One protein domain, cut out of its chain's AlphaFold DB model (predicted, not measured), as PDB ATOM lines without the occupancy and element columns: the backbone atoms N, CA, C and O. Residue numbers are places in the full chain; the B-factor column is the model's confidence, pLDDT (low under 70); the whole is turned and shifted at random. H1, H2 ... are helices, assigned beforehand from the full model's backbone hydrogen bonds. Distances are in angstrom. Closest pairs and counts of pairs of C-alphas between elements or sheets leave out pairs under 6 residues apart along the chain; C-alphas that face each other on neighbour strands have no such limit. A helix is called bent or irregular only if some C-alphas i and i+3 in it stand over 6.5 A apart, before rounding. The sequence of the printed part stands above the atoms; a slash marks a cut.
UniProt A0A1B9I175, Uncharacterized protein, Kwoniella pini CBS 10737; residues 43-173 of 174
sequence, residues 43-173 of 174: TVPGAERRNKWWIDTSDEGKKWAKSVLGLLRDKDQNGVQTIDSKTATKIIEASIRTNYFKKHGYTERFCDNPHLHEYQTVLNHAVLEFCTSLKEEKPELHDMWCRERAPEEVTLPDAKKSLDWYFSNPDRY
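Overview. This is residues 43 to 173 of the 174 residues of an uncharacterized protein of Kwoniella pini CBS 10737 (UniProt A0A1B9I175). A long helix, H1, crosses over a helical hairpin made of H2 and H3, and both of its ends stick out, at residues 43 to 49 and 73 to 79. H5, with the tiny H4 beside its beginning, packs on H2 on one side of this core, and H6 crosses H3 and H1 on the other side. The printed part has 131 residues with six named helices, H1 to H6 in that order along the chain, and no named strand: the class is all helix. The whole is compact, with a radius of gyration of the C-alphas of 15.0 A and spans of 49 by 39 by 23 A.

Along the chain. H1, residues 44 to 78, is the longest helix at 50.4 A; it begins at C-alpha 44 (34.732, -37.808, 28.874) and ends at C-alpha 78 (-12.600, -33.850, 45.878). H2, residues 85 to 108, measures 33.4 A; it has a kink of 43 degrees near residue 102 and is irregular, with C-alphas 103 and 106 standing 7.3 A apart. H3, residues 116 to 130, measures 20.7 A. H4, residues 134 to 137, measures 4.7 A, and H5, residues 139 to 148, 14.1 A. H6, residues 156 to 168, measures 18.0 A and ends at C-alpha 168 (7.360, -29.896, 54.843).

Arrangement. H1 touches H2 with residues 54 to 68 alone, the closest C-alphas being those of Gly 61 and Ala 94, 5.6 A apart; they run opposite ways at a steep tilt of 49 degrees. H1 touches H3 with residues 58 to 69 alone, closest at the C-alphas of Ala 65 and Tyr 119, 5.3 A, the same way at a steep tilt of 55 degrees. H2, the hub, forms a helical hairpin with H3, at a shallow tilt of 27 degrees, opposite ways; their closest C-alphas are those of Ser 95 and Leu 123, 5.3 A. H2 touches H5 with residues 92 to 100 alone, closest at the C-alphas of Ile 96 and Trp 145, 5.5 A. H4 and H5 only just touch, and only at the corner, with 3 pairs of C-alphas within 8 A. H6 touches H3, closest at the C-alphas of Glu 118 and Ala 159, 4.5 A, at a steep tilt of 64 degrees, opposite ways. H5 and H6 are apart. Every O i to N i+4 pair is within hydrogen-bond range in H1, H3, H5 and H6, against 17 of 20 in H2; H4 is too short for such a pair.

Size, cuts and confidence. The C-alphas farthest apart, those of Thr 43 and Asn 78, are 51.5 A apart. The printed part has no cut and no long link. The pLDDT is under 70 at residues 105 to 112 and 172 to 173.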
ATOM      1  N   THR A  43      34.118 -42.261  26.847       78.88
ATOM      2  CA  THR A  43      34.622 -40.908  26.585       78.88
ATOM      3  C   THR A  43      34.259 -39.941  27.715       78.88
ATOM      4  O   THR A  43      33.247 -40.124  28.399       78.88
ATOM      5  N   VAL A  44      35.052 -38.874  27.900       77.00
ATOM      6  CA  VAL A  44      34.732 -37.808  28.874       77.00
ATOM      7  C   VAL A  44      33.377 -37.146  28.561       77.00
ATOM      8  O   VAL A  44      32.537 -37.124  29.460       77.00
ATOM      9  N   PRO A  45      33.069 -36.728  27.311       79.19
ATOM     10  CA  PRO A  45      31.742 -36.197  26.981       79.19
ATOM     11  C   PRO A  45      30.601 -37.192  27.237       79.19
ATOM     12  O   PRO A  45      29.495 -36.804  27.612       79.19
ATOM     13  N   GLY A  46      30.831 -38.492  27.048       78.56
ATOM     14  CA  GLY A  46      29.853 -39.517  27.403       78.56
ATOM     15  C   GLY A  46      29.633 -39.636  28.909       78.56
ATOM     16  O   GLY A  46      28.492 -39.763  29.348       78.56
ATOM     17  N   ALA A  47      30.696 -39.557  29.712       81.56
ATOM     18  CA  ALA A  47      30.590 -39.550  31.169       81.56
ATOM     19  C   ALA A  47      29.815 -38.327  31.681       81.56
ATOM     20  O   ALA A  47      28.890 -38.489  32.473       81.56
ATOM     21  N   GLU A  48      30.106 -37.127  31.175       85.50
ATOM     22  CA  GLU A  48      29.384 -35.901  31.545       85.50
ATOM     23  C   GLU A  48      27.892 -35.977  31.202       85.50
ATOM     24  O   GLU A  48      27.048 -35.646  32.036       85.50
ATOM     25  N   ARG A  49      27.549 -36.477  30.006       86.69
ATOM     26  CA  ARG A  49      26.150 -36.678  29.592       86.69
ATOM     27  C   ARG A  49      25.411 -37.652  30.505       86.69
ATOM     28  O   ARG A  49      24.280 -37.372  30.891       86.69
ATOM     29  N   ARG A  50      26.041 -38.769  30.877       85.94
ATOM     30  CA  ARG A  50      25.451 -39.735  31.818       85.94
ATOM     31  C   ARG A  50      25.263 -39.124  33.203       85.94
ATOM     32  O   ARG A  50      24.175 -39.231  33.757       85.94
ATOM     33  N   ASN A  51      26.273 -38.438  33.731       85.81
ATOM     34  CA  ASN A  51      26.190 -37.779  35.038       85.81
ATOM     35  C   ASN A  51      25.047 -36.765  35.071       85.81
ATOM     36  O   ASN A  51      24.231 -36.777  35.992       85.81
ATOM     37  N   LYS A  52      24.955 -35.930  34.030       88.56
ATOM     38  CA  LYS A  52      23.859 -34.977  33.874       88.56
ATOM     39  C   LYS A  52      22.503 -35.679  33.841       88.56
ATOM     40  O   LYS A  52      21.587 -35.240  34.526       88.56
ATOM     41  N   TRP A  53      22.387 -36.782  33.101       90.88
ATOM     42  CA  TRP A  53      21.147 -37.551  33.034       90.88
ATOM     43  C   TRP A  53      20.695 -38.036  34.417       90.88
ATOM     44  O   TRP A  53      19.520 -37.895  34.748       90.88
ATOM     45  N   TRP A  54      21.609 -38.560  35.246       88.81
ATOM     46  CA  TRP A  54      21.271 -39.013  36.601       88.81
ATOM     47  C   TRP A  54      20.794 -37.860  37.485       88.81
ATOM     48  O   TRP A  54      19.753 -37.987  38.127       88.81
ATOM     49  N   ILE A  55      21.501 -36.727  37.481       88.38
ATOM     50  CA  ILE A  55      21.108 -35.534  38.250       88.38
ATOM     51  C   ILE A  55      19.716 -35.056  37.819       88.38
ATOM     52  O   ILE A  55      18.818 -34.958  38.655       88.38
ATOM     53  N   ASP A  56      19.506 -34.863  36.512       90.75
ATOM     54  CA  ASP A  56      18.232 -34.397  35.960       90.75
ATOM     55  C   ASP A  56      17.088 -35.377  36.306       90.75
ATOM     56  O   ASP A  56      15.990 -34.957  36.668       90.75
ATOM     57  N   THR A  57      17.339 -36.691  36.248       91.12
ATOM     58  CA  THR A  57      16.357 -37.722  36.626       91.12
ATOM     59  C   THR A  57      16.004 -37.660  38.114       91.12
ATOM     60  O   THR A  57      14.833 -37.793  38.469       91.12
ATOM     61  N   SER A  58      16.995 -37.457  38.986       89.38
ATOM     62  CA  SER A  58      16.789 -37.343  40.435       89.38
ATOM     63  C   SER A  58      15.898 -36.140  40.774       89.38
ATOM     64  O   SER A  58      14.904 -36.275  41.499       89.38
ATOM     65  N   ASP A  59      16.198 -34.982  40.180       90.69
ATOM     66  CA  ASP A  59      15.441 -33.743  40.376       90.69
ATOM     67  C   ASP A  59      14.016 -33.840  39.818       90.69
ATOM     68  O   ASP A  59      13.048 -33.432  40.474       90.69
ATOM     69  N   GLU A  60      13.856 -34.416  38.625       92.38
ATOM     70  CA  GLU A  60      12.541 -34.645  38.027       92.38
ATOM     71  C   GLU A  60      11.698 -35.624  38.844       92.38
ATOM     72  O   GLU A  60      10.521 -35.345  39.084       92.38
ATOM     73  N   GLY A  61      12.290 -36.726  39.315       92.56
ATOM     74  CA  GLY A  61      11.619 -37.704  40.172       92.56
ATOM     75  C   GLY A  61      11.079 -37.053  41.445       92.56
ATOM     76  O   GLY A  61       9.893 -37.176  41.753       92.56
ATOM     77  N   LYS A  62      11.907 -36.250  42.127       93.88
ATOM     78  CA  LYS A  62      11.499 -35.468  43.306       93.88
ATOM     79  C   LYS A  62      10.361 -34.492  42.992       93.88
ATOM     80  O   LYS A  62       9.374 -34.422  43.732       93.88
ATOM     81  N   LYS A  63      10.479 -33.727  41.902       95.38
ATOM     82  CA  LYS A  63       9.474 -32.732  41.483       95.38
ATOM     83  C   LYS A  63       8.123 -33.380  41.182       95.38
ATOM     84  O   LYS A  63       7.083 -32.878  41.622       95.38
ATOM     85  N   TRP A  64       8.123 -34.478  40.432       97.00
ATOM     86  CA  TRP A  64       6.892 -35.164  40.053       97.00
ATOM     87  C   TRP A  64       6.287 -35.949  41.208       97.00
ATOM     88  O   TRP A  64       5.072 -35.890  41.365       97.00
ATOM     89  N   ALA A  65       7.087 -36.557  42.087       96.38
ATOM     90  CA  ALA A  65       6.575 -37.163  43.315       96.38
ATOM     91  C   ALA A  65       5.825 -36.134  44.180       96.38
ATOM     92  O   ALA A  65       4.704 -36.393  44.612       96.38
ATOM     93  N   LYS A  66       6.376 -34.924  44.355       95.81
ATOM     94  CA  LYS A  66       5.682 -33.829  45.057       95.81
ATOM     95  C   LYS A  66       4.360 -33.444  44.382       95.81
ATOM     96  O   LYS A  66       3.362 -33.239  45.067       95.81
ATOM     97  N   SER A  67       4.354 -33.349  43.053       95.62
ATOM     98  CA  SER A  67       3.153 -32.993  42.280       95.62
ATOM     99  C   SER A  67       2.073 -34.076  42.391       95.62
ATOM    100  O   SER A  67       0.909 -33.768  42.628       95.62
ATOM    101  N   VAL A  68       2.470 -35.347  42.313       95.81
ATOM    102  CA  VAL A  68       1.585 -36.503  42.486       95.81
ATOM    103  C   VAL A  68       0.990 -36.562  43.890       95.81
ATOM    104  O   VAL A  68      -0.187 -36.882  44.023       95.81
ATOM    105  N   LEU A  69       1.743 -36.232  44.944       95.19
ATOM    106  CA  LEU A  69       1.166 -36.152  46.292       95.19
ATOM    107  C   LEU A  69       0.045 -35.111  46.368       95.19
ATOM    108  O   LEU A  69      -0.954 -35.357  47.039       95.19
ATOM    109  N   GLY A  70       0.181 -33.990  45.652       93.38
ATOM    110  CA  GLY A  70      -0.902 -33.021  45.472       93.38
ATOM    111  C   GLY A  70      -2.129 -33.656  44.818       93.38
ATOM    112  O   GLY A  70      -3.205 -33.632  45.406       93.38
ATOM    113  N   LEU A  71      -1.945 -34.331  43.679       93.25
ATOM    114  CA  LEU A  71      -3.031 -35.015  42.962       93.25
ATOM    115  C   LEU A  71      -3.733 -36.081  43.815       93.25
ATOM    116  O   LEU A  71      -4.956 -36.184  43.798       93.25
ATOM    117  N   LEU A  72      -2.976 -36.866  44.584       92.31
ATOM    118  CA  LEU A  72      -3.540 -37.872  45.484       92.31
ATOM    119  C   LEU A  72      -4.374 -37.226  46.597       92.31
ATOM    120  O   LEU A  72      -5.440 -37.739  46.919       92.31
ATOM    121  N   ARG A  73      -3.935 -36.093  47.161       91.06
ATOM    122  CA  ARG A  73      -4.723 -35.346  48.157       91.06
ATOM    123  C   ARG A  73      -5.986 -34.748  47.542       91.06
ATOM    124  O   ARG A  73      -7.048 -34.850  48.148       91.06
ATOM    125  N   ASP A  74      -5.881 -34.172  46.348       89.50
ATOM    126  CA  ASP A  74      -7.027 -33.605  45.634       89.50
ATOM    127  C   ASP A  74      -8.054 -34.686  45.294       89.50
ATOM    128  O   ASP A  74      -9.256 -34.461  45.426       89.50
ATOM    129  N   LYS A  75      -7.600 -35.888  44.926       89.44
ATOM    130  CA  LYS A  75      -8.464 -37.060  44.775       89.44
ATOM    131  C   LYS A  75      -9.117 -37.454  46.103       89.44
ATOM    132  O   LYS A  75     -10.333 -37.627  46.133       89.44
ATOM    133  N   ASP A  76      -8.340 -37.583  47.178       88.94
ATOM    134  CA  ASP A  76      -8.843 -37.980  48.503       88.94
ATOM    135  C   ASP A  76      -9.907 -36.985  49.031       88.94
ATOM    136  O   ASP A  76     -10.832 -37.386  49.735       88.94
ATOM    137  N   GLN A  77      -9.805 -35.696  48.677       89.00
ATOM    138  CA  GLN A  77     -10.713 -34.629  49.130       89.00
ATOM    139  C   GLN A  77     -11.898 -34.372  48.190       89.00
ATOM    140  O   GLN A  77     -13.020 -34.183  48.655       89.00
ATOM    141  N   ASN A  78     -11.647 -34.335  46.881       88.38
ATOM    142  CA  ASN A  78     -12.600 -33.850  45.878       88.38
ATOM    143  C   ASN A  78     -13.054 -34.945  44.904       88.38
ATOM    144  O   ASN A  78     -13.892 -34.691  44.041       88.38
ATOM    145  N   GLY A  79     -12.498 -36.155  45.000       79.31
ATOM    146  CA  GLY A  79     -12.845 -37.275  44.128       79.31
ATOM    147  C   GLY A  79     -12.374 -37.119  42.682       79.31
ATOM    148  O   GLY A  79     -12.915 -37.792  41.811       79.31
ATOM    149  N   VAL A  80     -11.395 -36.248  42.397       70.50
ATOM    150  CA  VAL A  80     -10.822 -36.091  41.047       70.50
ATOM    151  C   VAL A  80     -10.254 -37.429  40.566       70.50
ATOM    152  O   VAL A  80      -9.389 -38.009  41.220       70.50
ATOM    153  N   GLN A  81     -10.741 -37.918  39.421       72.12
ATOM    154  CA  GLN A  81     -10.345 -39.223  38.868       72.12
ATOM    155  C   GLN A  81      -9.522 -39.133  37.583       72.12
ATOM    156  O   GLN A  81      -8.976 -40.139  37.144       72.12
ATOM    157  N   THR A  82      -9.433 -37.958  36.959       76.12
ATOM    158  CA  THR A  82      -8.794 -37.806  35.649       76.12
ATOM    159  C   THR A  82      -7.818 -36.640  35.637       76.12
ATOM    160  O   THR A  82      -8.023 -35.617  36.289       76.12
ATOM    161  N   ILE A  83      -6.739 -36.813  34.883       90.12
ATOM    162  CA  ILE A  83      -5.754 -35.778  34.570       90.12
ATOM    163  C   ILE A  83      -5.656 -35.650  33.052       90.12
ATOM    164  O   ILE A  83      -6.038 -36.560  32.318       90.12
ATOM    165  N   ASP A  84      -5.149 -34.522  32.567       91.12
ATOM    166  CA  ASP A  84      -4.926 -34.348  31.138       91.12
ATOM    167  C   ASP A  84      -3.776 -35.240  30.629       91.12
ATOM    168  O   ASP A  84      -2.825 -35.554  31.354       91.12
ATOM    169  N   SER A  85      -3.841 -35.609  29.347       90.31
ATOM    170  CA  SER A  85      -2.872 -36.499  28.690       90.31
ATOM    171  C   SER A  85      -1.419 -36.010  28.790       90.31
ATOM    172  O   SER A  85      -0.489 -36.811  28.922       90.31
ATOM    173  N   LYS A  86      -1.185 -34.689  28.802       92.56
ATOM    174  CA  LYS A  86       0.168 -34.127  28.924       92.56
ATOM    175  C   LYS A  86       0.717 -34.347  30.332       92.56
ATOM    176  O   LYS A  86       1.872 -34.752  30.467       92.56
ATOM    177  N   THR A  87      -0.090 -34.125  31.363       94.38
ATOM    178  CA  THR A  87       0.281 -34.430  32.751       94.38
ATOM    179  C   THR A  87       0.501 -35.929  32.946       94.38
ATOM    180  O   THR A  87       1.532 -36.315  33.497       94.38
ATOM    181  N   ALA A  88      -0.386 -36.778  32.415       94.31
ATOM    182  CA  ALA A  88      -0.218 -38.233  32.457       94.31
ATOM    183  C   ALA A  88       1.105 -38.666  31.805       94.31
ATOM    184  O   ALA A  88       1.872 -39.435  32.388       94.31
ATOM    185  N   THR A  89       1.415 -38.109  30.629       95.19
ATOM    186  CA  THR A  89       2.663 -38.385  29.901       95.19
ATOM    187  C   THR A  89       3.880 -38.039  30.759       95.19
ATOM    188  O   THR A  89       4.835 -38.804  30.832       95.19
ATOM    189  N   LYS A  90       3.856 -36.912  31.474       96.06
ATOM    190  CA  LYS A  90       4.980 -36.536  32.337       96.06
ATOM    191  C   LYS A  90       5.129 -37.411  33.578       96.06
ATOM    192  O   LYS A  90       6.260 -37.688  33.971       96.06
ATOM    193  N   ILE A  91       4.028 -37.876  34.165       96.38
ATOM    194  CA  ILE A  91       4.073 -38.810  35.297       96.38
ATOM    195  C   ILE A  91       4.699 -40.140  34.866       96.38
ATOM    196  O   ILE A  91       5.586 -40.644  35.558       96.38
ATOM    197  N   ILE A  92       4.292 -40.690  33.717       95.88
ATOM    198  CA  ILE A  92       4.835 -41.966  33.237       95.88
ATOM    199  C   ILE A  92       6.307 -41.849  32.815       95.88
ATOM    200  O   ILE A  92       7.103 -42.708  33.190       95.88
ATOM    201  N   GLU A  93       6.710 -40.759  32.148       96.44
ATOM    202  CA  GLU A  93       8.120 -40.472  31.829       96.44
ATOM    203  C   GLU A  93       8.981 -40.397  33.101       96.44
ATOM    204  O   GLU A  93      10.025 -41.047  33.192       96.44
ATOM    205  N   ALA A  94       8.530 -39.639  34.107       96.75
ATOM    206  CA  ALA A  94       9.232 -39.510  35.382       96.75
ATOM    207  C   ALA A  94       9.321 -40.855  36.116       96.75
ATOM    208  O   ALA A  94      10.367 -41.183  36.681       96.75
ATOM    209  N   SER A  95       8.253 -41.655  36.080       96.50
ATOM    210  CA  SER A  95       8.233 -43.006  36.640       96.50
ATOM    211  C   SER A  95       9.251 -43.920  35.947       96.50
ATOM    212  O   SER A  95      10.059 -44.540  36.636       96.50
ATOM    213  N   ILE A  96       9.295 -43.949  34.609       95.81
ATOM    214  CA  ILE A  96      10.275 -44.729  33.828       95.81
ATOM    215  C   ILE A  96      11.707 -44.339  34.205       95.81
ATOM    216  O   ILE A  96      12.501 -45.200  34.591       95.81
ATOM    217  N   ARG A  97      12.041 -43.045  34.161       94.31
ATOM    218  CA  ARG A  97      13.398 -42.576  34.483       94.31
ATOM    219  C   ARG A  97      13.780 -42.898  35.929       94.31
ATOM    220  O   ARG A  97      14.894 -43.353  36.178       94.31
ATOM    221  N   THR A  98      12.856 -42.728  36.877       93.44
ATOM    222  CA  THR A  98      13.080 -43.062  38.296       93.44
ATOM    223  C   THR A  98      13.279 -44.568  38.492       93.44
ATOM    224  O   THR A  98      14.145 -44.981  39.264       93.44
ATOM    225  N   ASN A  99      12.547 -45.404  37.750       93.25
ATOM    226  CA  ASN A  99      12.753 -46.851  37.733       93.25
ATOM    227  C   ASN A  99      14.158 -47.220  37.225       93.25
ATOM    228  O   ASN A  99      14.834 -48.030  37.864       93.25
ATOM    229  N   TYR A 100      14.639 -46.581  36.154       90.00
ATOM    230  CA  TYR A 100      16.024 -46.741  35.693       90.00
ATOM    231  C   TYR A 100      17.047 -46.271  36.729       90.00
ATOM    232  O   TYR A 100      18.025 -46.978  36.980       90.00
ATOM    233  N   PHE A 101      16.814 -45.120  37.374       89.00
ATOM    234  CA  PHE A 101      17.646 -44.639  38.482       89.00
ATOM    235  C   PHE A 101      17.748 -45.682  39.577       89.00
ATOM    236  O   PHE A 101      18.850 -46.036  39.983       89.00
ATOM    237  N   LYS A 102      16.637 -46.249  40.025       86.50
ATOM    238  CA  LYS A 102      16.697 -47.273  41.063       86.50
ATOM    239  C   LYS A 102      17.458 -48.523  40.614       86.50
ATOM    240  O   LYS A 102      18.220 -49.078  41.394       86.50
ATOM    241  N   LYS A 103      17.285 -48.972  39.370       85.31
ATOM    242  CA  LYS A 103      17.962 -50.180  38.869       85.31
ATOM    243  C   LYS A 103      19.473 -49.995  38.685       85.31
ATOM    244  O   LYS A 103      20.221 -50.943  38.909       85.31
ATOM    245  N   HIS A 104      19.926 -48.808  38.271       79.88
ATOM    246  CA  HIS A 104      21.302 -48.601  37.787       79.88
ATOM    247  C   HIS A 104      22.045 -47.415  38.423       79.88
ATOM    248  O   HIS A 104      23.263 -47.315  38.317       79.88
ATOM    249  N   GLY A 105      21.350 -46.503  39.095       68.19
ATOM    250  CA  GLY A 105      21.946 -45.321  39.720       68.19
ATOM    251  C   GLY A 105      22.819 -45.661  40.930       68.19
ATOM    252  O   GLY A 105      23.877 -45.056  41.110       68.19
ATOM    253  N   TYR A 106      22.450 -46.684  41.715       60.00
ATOM    254  CA  TYR A 106      23.239 -47.119  42.881       60.00
ATOM    255  C   TYR A 106      24.638 -47.618  42.511       60.00
ATOM    256  O   TYR A 106      25.576 -47.431  43.284       60.00
ATOM    257  N   THR A 107      24.809 -48.224  41.329       62.91
ATOM    258  CA  THR A 107      26.124 -48.718  40.891       62.91
ATOM    259  C   THR A 107      27.090 -47.596  40.543       62.91
ATOM    260  O   THR A 107      28.296 -47.827  40.507       62.91
ATOM    261  N   GLU A 108      26.591 -46.382  40.327       61.53
ATOM    262  CA  GLU A 108      27.407 -45.293  39.809       61.53
ATOM    263  C   GLU A 108      27.590 -44.111  40.790       61.53
ATOM    264  O   GLU A 108      28.301 -43.164  40.470       61.53
ATOM    265  N   ARG A 109      27.022 -44.176  42.007       62.69
ATOM    266  CA  ARG A 109      27.203 -43.195  43.112       62.69
ATOM    267  C   ARG A 109      27.027 -41.714  42.720       62.69
ATOM    268  O   ARG A 109      27.648 -40.838  43.317       62.69
ATOM    269  N   PHE A 110      26.200 -41.409  41.720       59.69
ATOM    270  CA  PHE A 110      26.077 -40.034  41.217       59.69
ATOM    271  C   PHE A 110      25.159 -39.135  42.052       59.69
ATOM    272  O   PHE A 110      25.241 -37.915  41.939       59.69
ATOM    273  N   CYS A 111      24.287 -39.711  42.882       61.53
ATOM    274  CA  CYS A 111      23.430 -38.962  43.795       61.53
ATOM    275  C   CYS A 111      22.971 -39.890  44.923       61.53
ATOM    276  O   CYS A 111      22.287 -40.881  44.659       61.53
ATOM    277  N   ASP A 112      23.328 -39.570  46.168       68.38
ATOM    278  CA  ASP A 112      22.653 -40.149  47.328       68.38
ATOM    279  C   ASP A 112      21.276 -39.492  47.423       68.38
ATOM    280  O   ASP A 112      21.127 -38.368  47.903       68.38
ATOM    281  N   ASN A 113      20.263 -40.178  46.897       79.19
ATOM    282  CA  ASN A 113      18.878 -39.746  46.990       79.19
ATOM    283  C   ASN A 113      18.161 -40.588  48.062       79.19
ATOM    284  O   ASN A 113      17.737 -41.710  47.771       79.19
ATOM    285  N   PRO A 114      18.021 -40.074  49.300       82.81
ATOM    286  CA  PRO A 114      17.532 -40.854  50.439       82.81
ATOM    287  C   PRO A 114      16.061 -41.260  50.321       82.81
ATOM    288  O   PRO A 114      15.625 -42.133  51.064       82.81
ATOM    289  N   HIS A 115      15.310 -40.652  49.399       90.19
ATOM    290  CA  HIS A 115      13.877 -40.885  49.219       90.19
ATOM    291  C   HIS A 115      13.530 -41.476  47.845       90.19
ATOM    292  O   HIS A 115      12.387 -41.387  47.387       90.19
ATOM    293  N   LEU A 116      14.513 -42.066  47.155       90.38
ATOM    294  CA  LEU A 116      14.319 -42.623  45.817       90.38
ATOM    295  C   LEU A 116      13.238 -43.714  45.784       90.38
ATOM    296  O   LEU A 116      12.441 -43.763  44.844       90.38
ATOM    297  N   HIS A 117      13.192 -44.573  46.808       91.88
ATOM    298  CA  HIS A 117      12.197 -45.640  46.908       91.88
ATOM    299  C   HIS A 117      10.785 -45.061  47.045       91.88
ATOM    300  O   HIS A 117       9.866 -45.500  46.356       91.88
ATOM    301  N   GLU A 118      10.613 -44.033  47.872       95.00
ATOM    302  CA  GLU A 118       9.333 -43.360  48.059       95.00
ATOM    303  C   GLU A 118       8.892 -42.599  46.807       95.00
ATOM    304  O   GLU A 118       7.717 -42.675  46.438       95.00
ATOM    305  N   TYR A 119       9.813 -41.907  46.120       95.00
ATOM    306  CA  TYR A 119       9.519 -41.251  44.841       95.00
ATOM    307  C   TYR A 119       9.001 -42.263  43.823       95.00
ATOM    308  O   TYR A 119       7.945 -42.051  43.227       95.00
ATOM    309  N   GLN A 120       9.700 -43.388  43.666       95.12
ATOM    310  CA  GLN A 120       9.277 -44.460  42.773       95.12
ATOM    311  C   GLN A 120       7.892 -44.998  43.133       95.12
ATOM    312  O   GLN A 120       7.050 -45.115  42.244       95.12
ATOM    313  N   THR A 121       7.647 -45.335  44.403       96.19
ATOM    314  CA  THR A 121       6.364 -45.910  44.832       96.19
ATOM    315  C   THR A 121       5.206 -44.969  44.510       96.19
ATOM    316  O   THR A 121       4.204 -45.394  43.934       96.19
ATOM    317  N   VAL A 122       5.348 -43.678  44.819       96.88
ATOM    318  CA  VAL A 122       4.303 -42.681  44.549       96.88
ATOM    319  C   VAL A 122       4.080 -42.497  43.044       96.88
ATOM    320  O   VAL A 122       2.933 -42.457  42.597       96.88
ATOM    321  N   LEU A 123       5.151 -42.448  42.247       97.06
ATOM    322  CA  LEU A 123       5.062 -42.324  40.789       97.06
ATOM    323  C   LEU A 123       4.422 -43.560  40.137       97.06
ATOM    324  O   LEU A 123       3.525 -43.411  39.312       97.06
ATOM    325  N   ASN A 124       4.828 -44.773  40.524       96.25
ATOM    326  CA  ASN A 124       4.246 -46.018  40.011       96.25
ATOM    327  C   ASN A 124       2.750 -46.107  40.324       96.25
ATOM    328  O   ASN A 124       1.958 -46.495  39.464       96.25
ATOM    329  N   HIS A 125       2.355 -45.712  41.536       95.44
ATOM    330  CA  HIS A 125       0.951 -45.684  41.915       95.44
ATOM    331  C   HIS A 125       0.152 -44.684  41.070       95.44
ATOM    332  O   HIS A 125      -0.931 -45.006  40.591       95.44
ATOM    333  N   ALA A 126       0.707 -43.499  40.805       94.75
ATOM    334  CA  ALA A 126       0.055 -42.501  39.963       94.75
ATOM    335  C   ALA A 126      -0.103 -42.927  38.502       94.75
ATOM    336  O   ALA A 126      -1.091 -42.552  37.873       94.75
ATOM    337  N   VAL A 127       0.826 -43.719  37.958       95.12
ATOM    338  CA  VAL A 127       0.658 -44.285  36.610       95.12
ATOM    339  C   VAL A 127      -0.547 -45.224  36.565       95.12
ATOM    340  O   VAL A 127      -1.378 -45.106  35.666       95.12
ATOM    341  N   LEU A 128      -0.684 -46.111  37.555       92.81
ATOM    342  CA  LEU A 128      -1.825 -47.028  37.645       92.81
ATOM    343  C   LEU A 128      -3.156 -46.297  37.824       92.81
ATOM    344  O   LEU A 128      -4.163 -46.723  37.266       92.81
ATOM    345  N   GLU A 129      -3.145 -45.225  38.610       92.12
ATOM    346  CA  GLU A 129      -4.352 -44.512  39.006       92.12
ATOM    347  C   GLU A 129      -4.815 -43.501  37.954       92.12
ATOM    348  O   GLU A 129      -5.982 -43.480  37.576       92.12
ATOM    349  N   PHE A 130      -3.900 -42.664  37.465       91.88
ATOM    350  CA  PHE A 130      -4.244 -41.480  36.676       91.88
ATOM    351  C   PHE A 130      -3.868 -41.585  35.195       91.88
ATOM    352  O   PHE A 130      -4.366 -40.804  34.390       91.88
ATOM    353  N   CYS A 131      -2.995 -42.521  34.808       92.81
ATOM    354  CA  CYS A 131      -2.452 -42.593  33.444       92.81
ATOM    355  C   CYS A 131      -3.058 -43.737  32.613       92.81
ATOM    356  O   CYS A 131      -2.453 -44.189  31.642       92.81
ATOM    357  N   THR A 132      -4.244 -44.225  32.982       87.12
ATOM    358  CA  THR A 132      -4.890 -45.372  32.326       87.12
ATOM    359  C   THR A 132      -5.220 -45.116  30.855       87.12
ATOM    360  O   THR A 132      -5.107 -46.046  30.058       87.12
ATOM    361  N   SER A 133      -5.537 -43.871  30.477       83.62
ATOM    362  CA  SER A 133      -5.824 -43.498  29.084       83.62
ATOM    363  C   SER A 133      -4.606 -43.628  28.160       83.62
ATOM    364  O   SER A 133      -4.752 -43.896  26.968       83.62
ATOM    365  N   LEU A 134      -3.384 -43.554  28.703       85.81
ATOM    366  CA  LEU A 134      -2.157 -43.686  27.911       85.81
ATOM    367  C   LEU A 134      -1.947 -45.087  27.337       85.81
ATOM    368  O   LEU A 134      -1.159 -45.236  26.408       85.81
ATOM    369  N   LYS A 135      -2.658 -46.099  27.843       88.62
ATOM    370  CA  LYS A 135      -2.673 -47.438  27.237       88.62
ATOM    371  C   LYS A 135      -3.157 -47.401  25.791       88.62
ATOM    372  O   LYS A 135      -2.667 -48.167  24.973       88.62
ATOM    373  N   GLU A 136      -4.109 -46.521  25.501       87.62
ATOM    374  CA  GLU A 136      -4.690 -46.360  24.170       87.62
ATOM    375  C   GLU A 136      -4.017 -45.212  23.412       87.62
ATOM    376  O   GLU A 136      -3.711 -45.354  22.235       87.62
ATOM    377  N   GLU A 137      -3.732 -44.091  24.087       88.88
ATOM    378  CA  GLU A 137      -3.168 -42.896  23.440       88.88
ATOM    379  C   GLU A 137      -1.671 -43.012  23.109       88.88
ATOM    380  O   GLU A 137      -1.195 -42.382  22.164       88.88
ATOM    381  N   LYS A 138      -0.899 -43.735  23.931       90.69
ATOM    382  CA  LYS A 138       0.568 -43.850  23.844       90.69
ATOM    383  C   LYS A 138       1.034 -45.255  24.275       90.69
ATOM    384  O   LYS A 138       1.794 -45.372  25.246       90.69
ATOM    385  N   PRO A 139       0.615 -46.322  23.569       91.19
ATOM    386  CA  PRO A 139       0.855 -47.705  23.987       91.19
ATOM    387  C   PRO A 139       2.342 -48.022  24.181       91.19
ATOM    388  O   PRO A 139       2.706 -48.636  25.177       91.19
ATOM    389  N   GLU A 140       3.226 -47.522  23.311       92.12
ATOM    390  CA  GLU A 140       4.674 -47.761  23.412       92.12
ATOM    391  C   GLU A 140       5.290 -47.220  24.711       92.12
ATOM    392  O   GLU A 140       6.152 -47.864  25.316       92.12
ATOM    393  N   LEU A 141       4.829 -46.049  25.159       92.94
ATOM    394  CA  LEU A 141       5.281 -45.423  26.401       92.94
ATOM    395  C   LEU A 141       4.762 -46.193  27.617       92.94
ATOM    396  O   LEU A 141       5.502 -46.424  28.575       92.94
ATOM    397  N   HIS A 142       3.503 -46.630  27.565       93.44
ATOM    398  CA  HIS A 142       2.918 -47.462  28.610       93.44
ATOM    399  C   HIS A 142       3.609 -48.832  28.701       93.44
ATOM    400  O   HIS A 142       3.944 -49.294  29.793       93.44
ATOM    401  N   ASP A 143       3.898 -49.466  27.568       93.06
ATOM    402  CA  ASP A 143       4.611 -50.741  27.510       93.06
ATOM    403  C   ASP A 143       6.049 -50.614  28.006       93.06
ATOM    404  O   ASP A 143       6.540 -51.493  28.719       93.06
ATOM    405  N   MET A 144       6.726 -49.509  27.682       93.62
ATOM    406  CA  MET A 144       8.037 -49.197  28.246       93.62
ATOM    407  C   MET A 144       7.973 -49.105  29.768       93.62
ATOM    408  O   MET A 144       8.787 -49.730  30.447       93.62
ATOM    409  N   TRP A 145       6.981 -48.406  30.318       95.06
ATOM    410  CA  TRP A 145       6.778 -48.365  31.763       95.06
ATOM    411  C   TRP A 145       6.547 -49.753  32.361       95.06
ATOM    412  O   TRP A 145       7.185 -50.084  33.357       95.06
ATOM    413  N   CYS A 146       5.719 -50.599  31.744       93.69
ATOM    414  CA  CYS A 146       5.501 -51.972  32.204       93.69
ATOM    415  C   CYS A 146       6.798 -52.795  32.250       93.69
ATOM    416  O   CYS A 146       7.019 -53.519  33.219       93.69
ATOM    417  N   ARG A 147       7.658 -52.682  31.227       92.75
ATOM    418  CA  ARG A 147       8.968 -53.362  31.193       92.75
ATOM    419  C   ARG A 147       9.915 -52.828  32.261       92.75
ATOM    420  O   ARG A 147      10.670 -53.590  32.865       92.75
ATOM    421  N   GLU A 148       9.879 -51.519  32.487       91.12
ATOM    422  CA  GLU A 148      10.846 -50.860  33.353       91.12
ATOM    423  C   GLU A 148      10.445 -50.760  34.809       91.12
ATOM    424  O   GLU A 148      11.321 -50.584  35.657       91.12
ATOM    425  N   ARG A 149       9.168 -50.953  35.129       90.12
ATOM    426  CA  ARG A 149       8.655 -50.913  36.493       90.12
ATOM    427  C   ARG A 149       9.487 -51.803  37.411       90.12
ATOM    428  O   ARG A 149       9.526 -53.024  37.263       90.12
ATOM    429  N   ALA A 150      10.156 -51.180  38.378       81.44
ATOM    430  CA  ALA A 150      10.851 -51.913  39.422       81.44
ATOM    431  C   ALA A 150       9.859 -52.283  40.541       81.44
ATOM    432  O   ALA A 150       8.869 -51.569  40.738       81.44
ATOM    433  N   PRO A 151      10.116 -53.368  41.289       83.06
ATOM    434  CA  PRO A 151       9.313 -53.702  42.455       83.06
ATOM    435  C   PRO A 151       9.363 -52.576  43.492       83.06
ATOM    436  O   PRO A 151      10.408 -51.957  43.723       83.06
ATOM    437  N   GLU A 152       8.215 -52.327  44.114       84.31
ATOM    438  CA  GLU A 152       8.060 -51.375  45.211       84.31
ATOM    439  C   GLU A 152       8.619 -51.995  46.500       84.31
ATOM    440  O   GLU A 152       8.264 -53.113  46.865       84.31
ATOM    441  N   GLU A 153       9.513 -51.275  47.181       85.69
ATOM    442  CA  GLU A 153      10.121 -51.719  48.453       85.69
ATOM    443  C   GLU A 153       9.475 -51.073  49.679       85.69
ATOM    444  O   GLU A 153       9.646 -51.537  50.803       85.69
ATOM    445  N   VAL A 154       8.719 -50.001  49.454       91.50
ATOM    446  CA  VAL A 154       7.980 -49.265  50.475       91.50
ATOM    447  C   VAL A 154       6.519 -49.206  50.068       91.50
ATOM    448  O   VAL A 154       6.199 -49.104  48.880       91.50
ATOM    449  N   THR A 155       5.627 -49.265  51.054       94.62
ATOM    450  CA  THR A 155       4.190 -49.165  50.799       94.62
ATOM    451  C   THR A 155       3.809 -47.732  50.435       94.62
ATOM    452  O   THR A 155       4.481 -46.776  50.830       94.62
ATOM    453  N   LEU A 156       2.706 -47.549  49.701       94.44
ATOM    454  CA  LEU A 156       2.214 -46.208  49.380       94.44
ATOM    455  C   LEU A 156       1.918 -45.359  50.635       94.44
ATOM    456  O   LEU A 156       2.329 -44.198  50.642       94.44
ATOM    457  N   PRO A 157       1.252 -45.868  51.695       96.25
ATOM    458  CA  PRO A 157       1.058 -45.095  52.923       96.25
ATOM    459  C   PRO A 157       2.370 -44.629  53.566       96.25
ATOM    460  O   PRO A 157       2.473 -43.465  53.960       96.25
ATOM    461  N   ASP A 158       3.380 -45.501  53.625       95.88
ATOM    462  CA  ASP A 158       4.688 -45.160  54.194       95.88
ATOM    463  C   ASP A 158       5.415 -44.123  53.332       95.88
ATOM    464  O   ASP A 158       5.949 -43.145  53.858       95.88
ATOM    465  N   ALA A 159       5.357 -44.281  52.007       95.75
ATOM    466  CA  ALA A 159       5.916 -43.325  51.060       95.75
ATOM    467  C   ALA A 159       5.245 -41.946  51.177       95.75
ATOM    468  O   ALA A 159       5.945 -40.943  51.302       95.75
ATOM    469  N   LYS A 160       3.901 -41.880  51.219       95.75
ATOM    470  CA  LYS A 160       3.151 -40.624  51.435       95.75
ATOM    471  C   LYS A 160       3.611 -39.944  52.723       95.75
ATOM    472  O   LYS A 160       3.981 -38.775  52.698       95.75
ATOM    473  N   LYS A 161       3.656 -40.686  53.835       95.00
ATOM    474  CA  LYS A 161       4.055 -40.156  55.146       95.00
ATOM    475  C   LYS A 161       5.493 -39.625  55.155       95.00
ATOM    476  O   LYS A 161       5.722 -38.522  55.651       95.00
ATOM    477  N   SER A 162       6.441 -40.401  54.628       94.06
ATOM    478  CA  SER A 162       7.862 -40.028  54.543       94.06
ATOM    479  C   SER A 162       8.038 -38.743  53.729       94.06
ATOM    480  O   SER A 162       8.618 -37.765  54.207       94.06
ATOM    481  N   LEU A 163       7.441 -38.697  52.535       94.75
ATOM    482  CA  LEU A 163       7.578 -37.567  51.622       94.75
ATOM    483  C   LEU A 163       6.839 -36.312  52.078       94.75
ATOM    484  O   LEU A 163       7.364 -35.212  51.917       94.75
ATOM    485  N   ASP A 164       5.651 -36.450  52.665       93.62
ATOM    486  CA  ASP A 164       4.913 -35.317  53.226       93.62
ATOM    487  C   ASP A 164       5.727 -34.625  54.318       93.62
ATOM    488  O   ASP A 164       5.804 -33.393  54.363       93.62
ATOM    489  N   TRP A 165       6.379 -35.416  55.172       91.94
ATOM    490  CA  TRP A 165       7.260 -34.885  56.198       91.94
ATOM    491  C   TRP A 165       8.522 -34.255  55.586       91.94
ATOM    492  O   TRP A 165       8.842 -33.117  55.931       91.94
ATOM    493  N   TYR A 166       9.181 -34.922  54.630       91.94
ATOM    494  CA  TYR A 166      10.366 -34.399  53.936       91.94
ATOM    495  C   TYR A 166      10.089 -33.058  53.240       91.94
ATOM    496  O   TYR A 166      10.802 -32.076  53.450       91.94
ATOM    497  N   PHE A 167       9.010 -32.965  52.459       91.75
ATOM    498  CA  PHE A 167       8.660 -31.746  51.725       91.75
ATOM    499  C   PHE A 167       8.169 -30.603  52.617       91.75
ATOM    500  O   PHE A 167       8.198 -29.454  52.176       91.75
ATOM    501  N   SER A 168       7.745 -30.901  53.847       89.75
ATOM    502  CA  SER A 168       7.360 -29.896  54.843       89.75
ATOM    503  C   SER A 168       8.536 -29.422  55.706       89.75
ATOM    504  O   SER A 168       8.394 -28.431  56.417       89.75
ATOM    505  N   ASN A 169       9.689 -30.103  55.658       87.94
ATOM    506  CA  ASN A 169      10.865 -29.808  56.486       87.94
ATOM    507  C   ASN A 169      12.163 -29.759  55.648       87.94
ATOM    508  O   ASN A 169      13.104 -30.505  55.939       87.94
ATOM    509  N   PRO A 170      12.251 -28.896  54.614       76.25
ATOM    510  CA  PRO A 170      13.393 -28.878  53.698       76.25
ATOM    511  C   PRO A 170      14.728 -28.545  54.389       76.25
ATOM    512  O   PRO A 170      15.759 -29.093  54.008       76.25
ATOM    513  N   ASP A 171      14.705 -27.723  55.443       76.25
ATOM    514  CA  ASP A 171      15.909 -27.217  56.126       76.25
ATOM    515  C   ASP A 171      16.628 -28.263  56.996       76.25
ATOM    516  O   ASP A 171      17.712 -28.005  57.507       76.25
ATOM    517  N   ARG A 172      16.039 -29.448  57.200       66.81
ATOM    518  CA  ARG A 172      16.669 -30.533  57.978       66.81
ATOM    519  C   ARG A 172      17.564 -31.458  57.149       66.81
ATOM    520  O   ARG A 172      18.146 -32.379  57.714       66.81
ATOM    521  N   TYR A 173      17.643 -31.226  55.840       60.09
ATOM    522  CA  TYR A 173      18.356 -32.073  54.877       60.09
ATOM    523  C   TYR A 173      19.329 -31.293  53.976       60.09
ATOM    524  O   TYR A 173      19.807 -31.855  52.990       60.09
TER     525      TYR A 173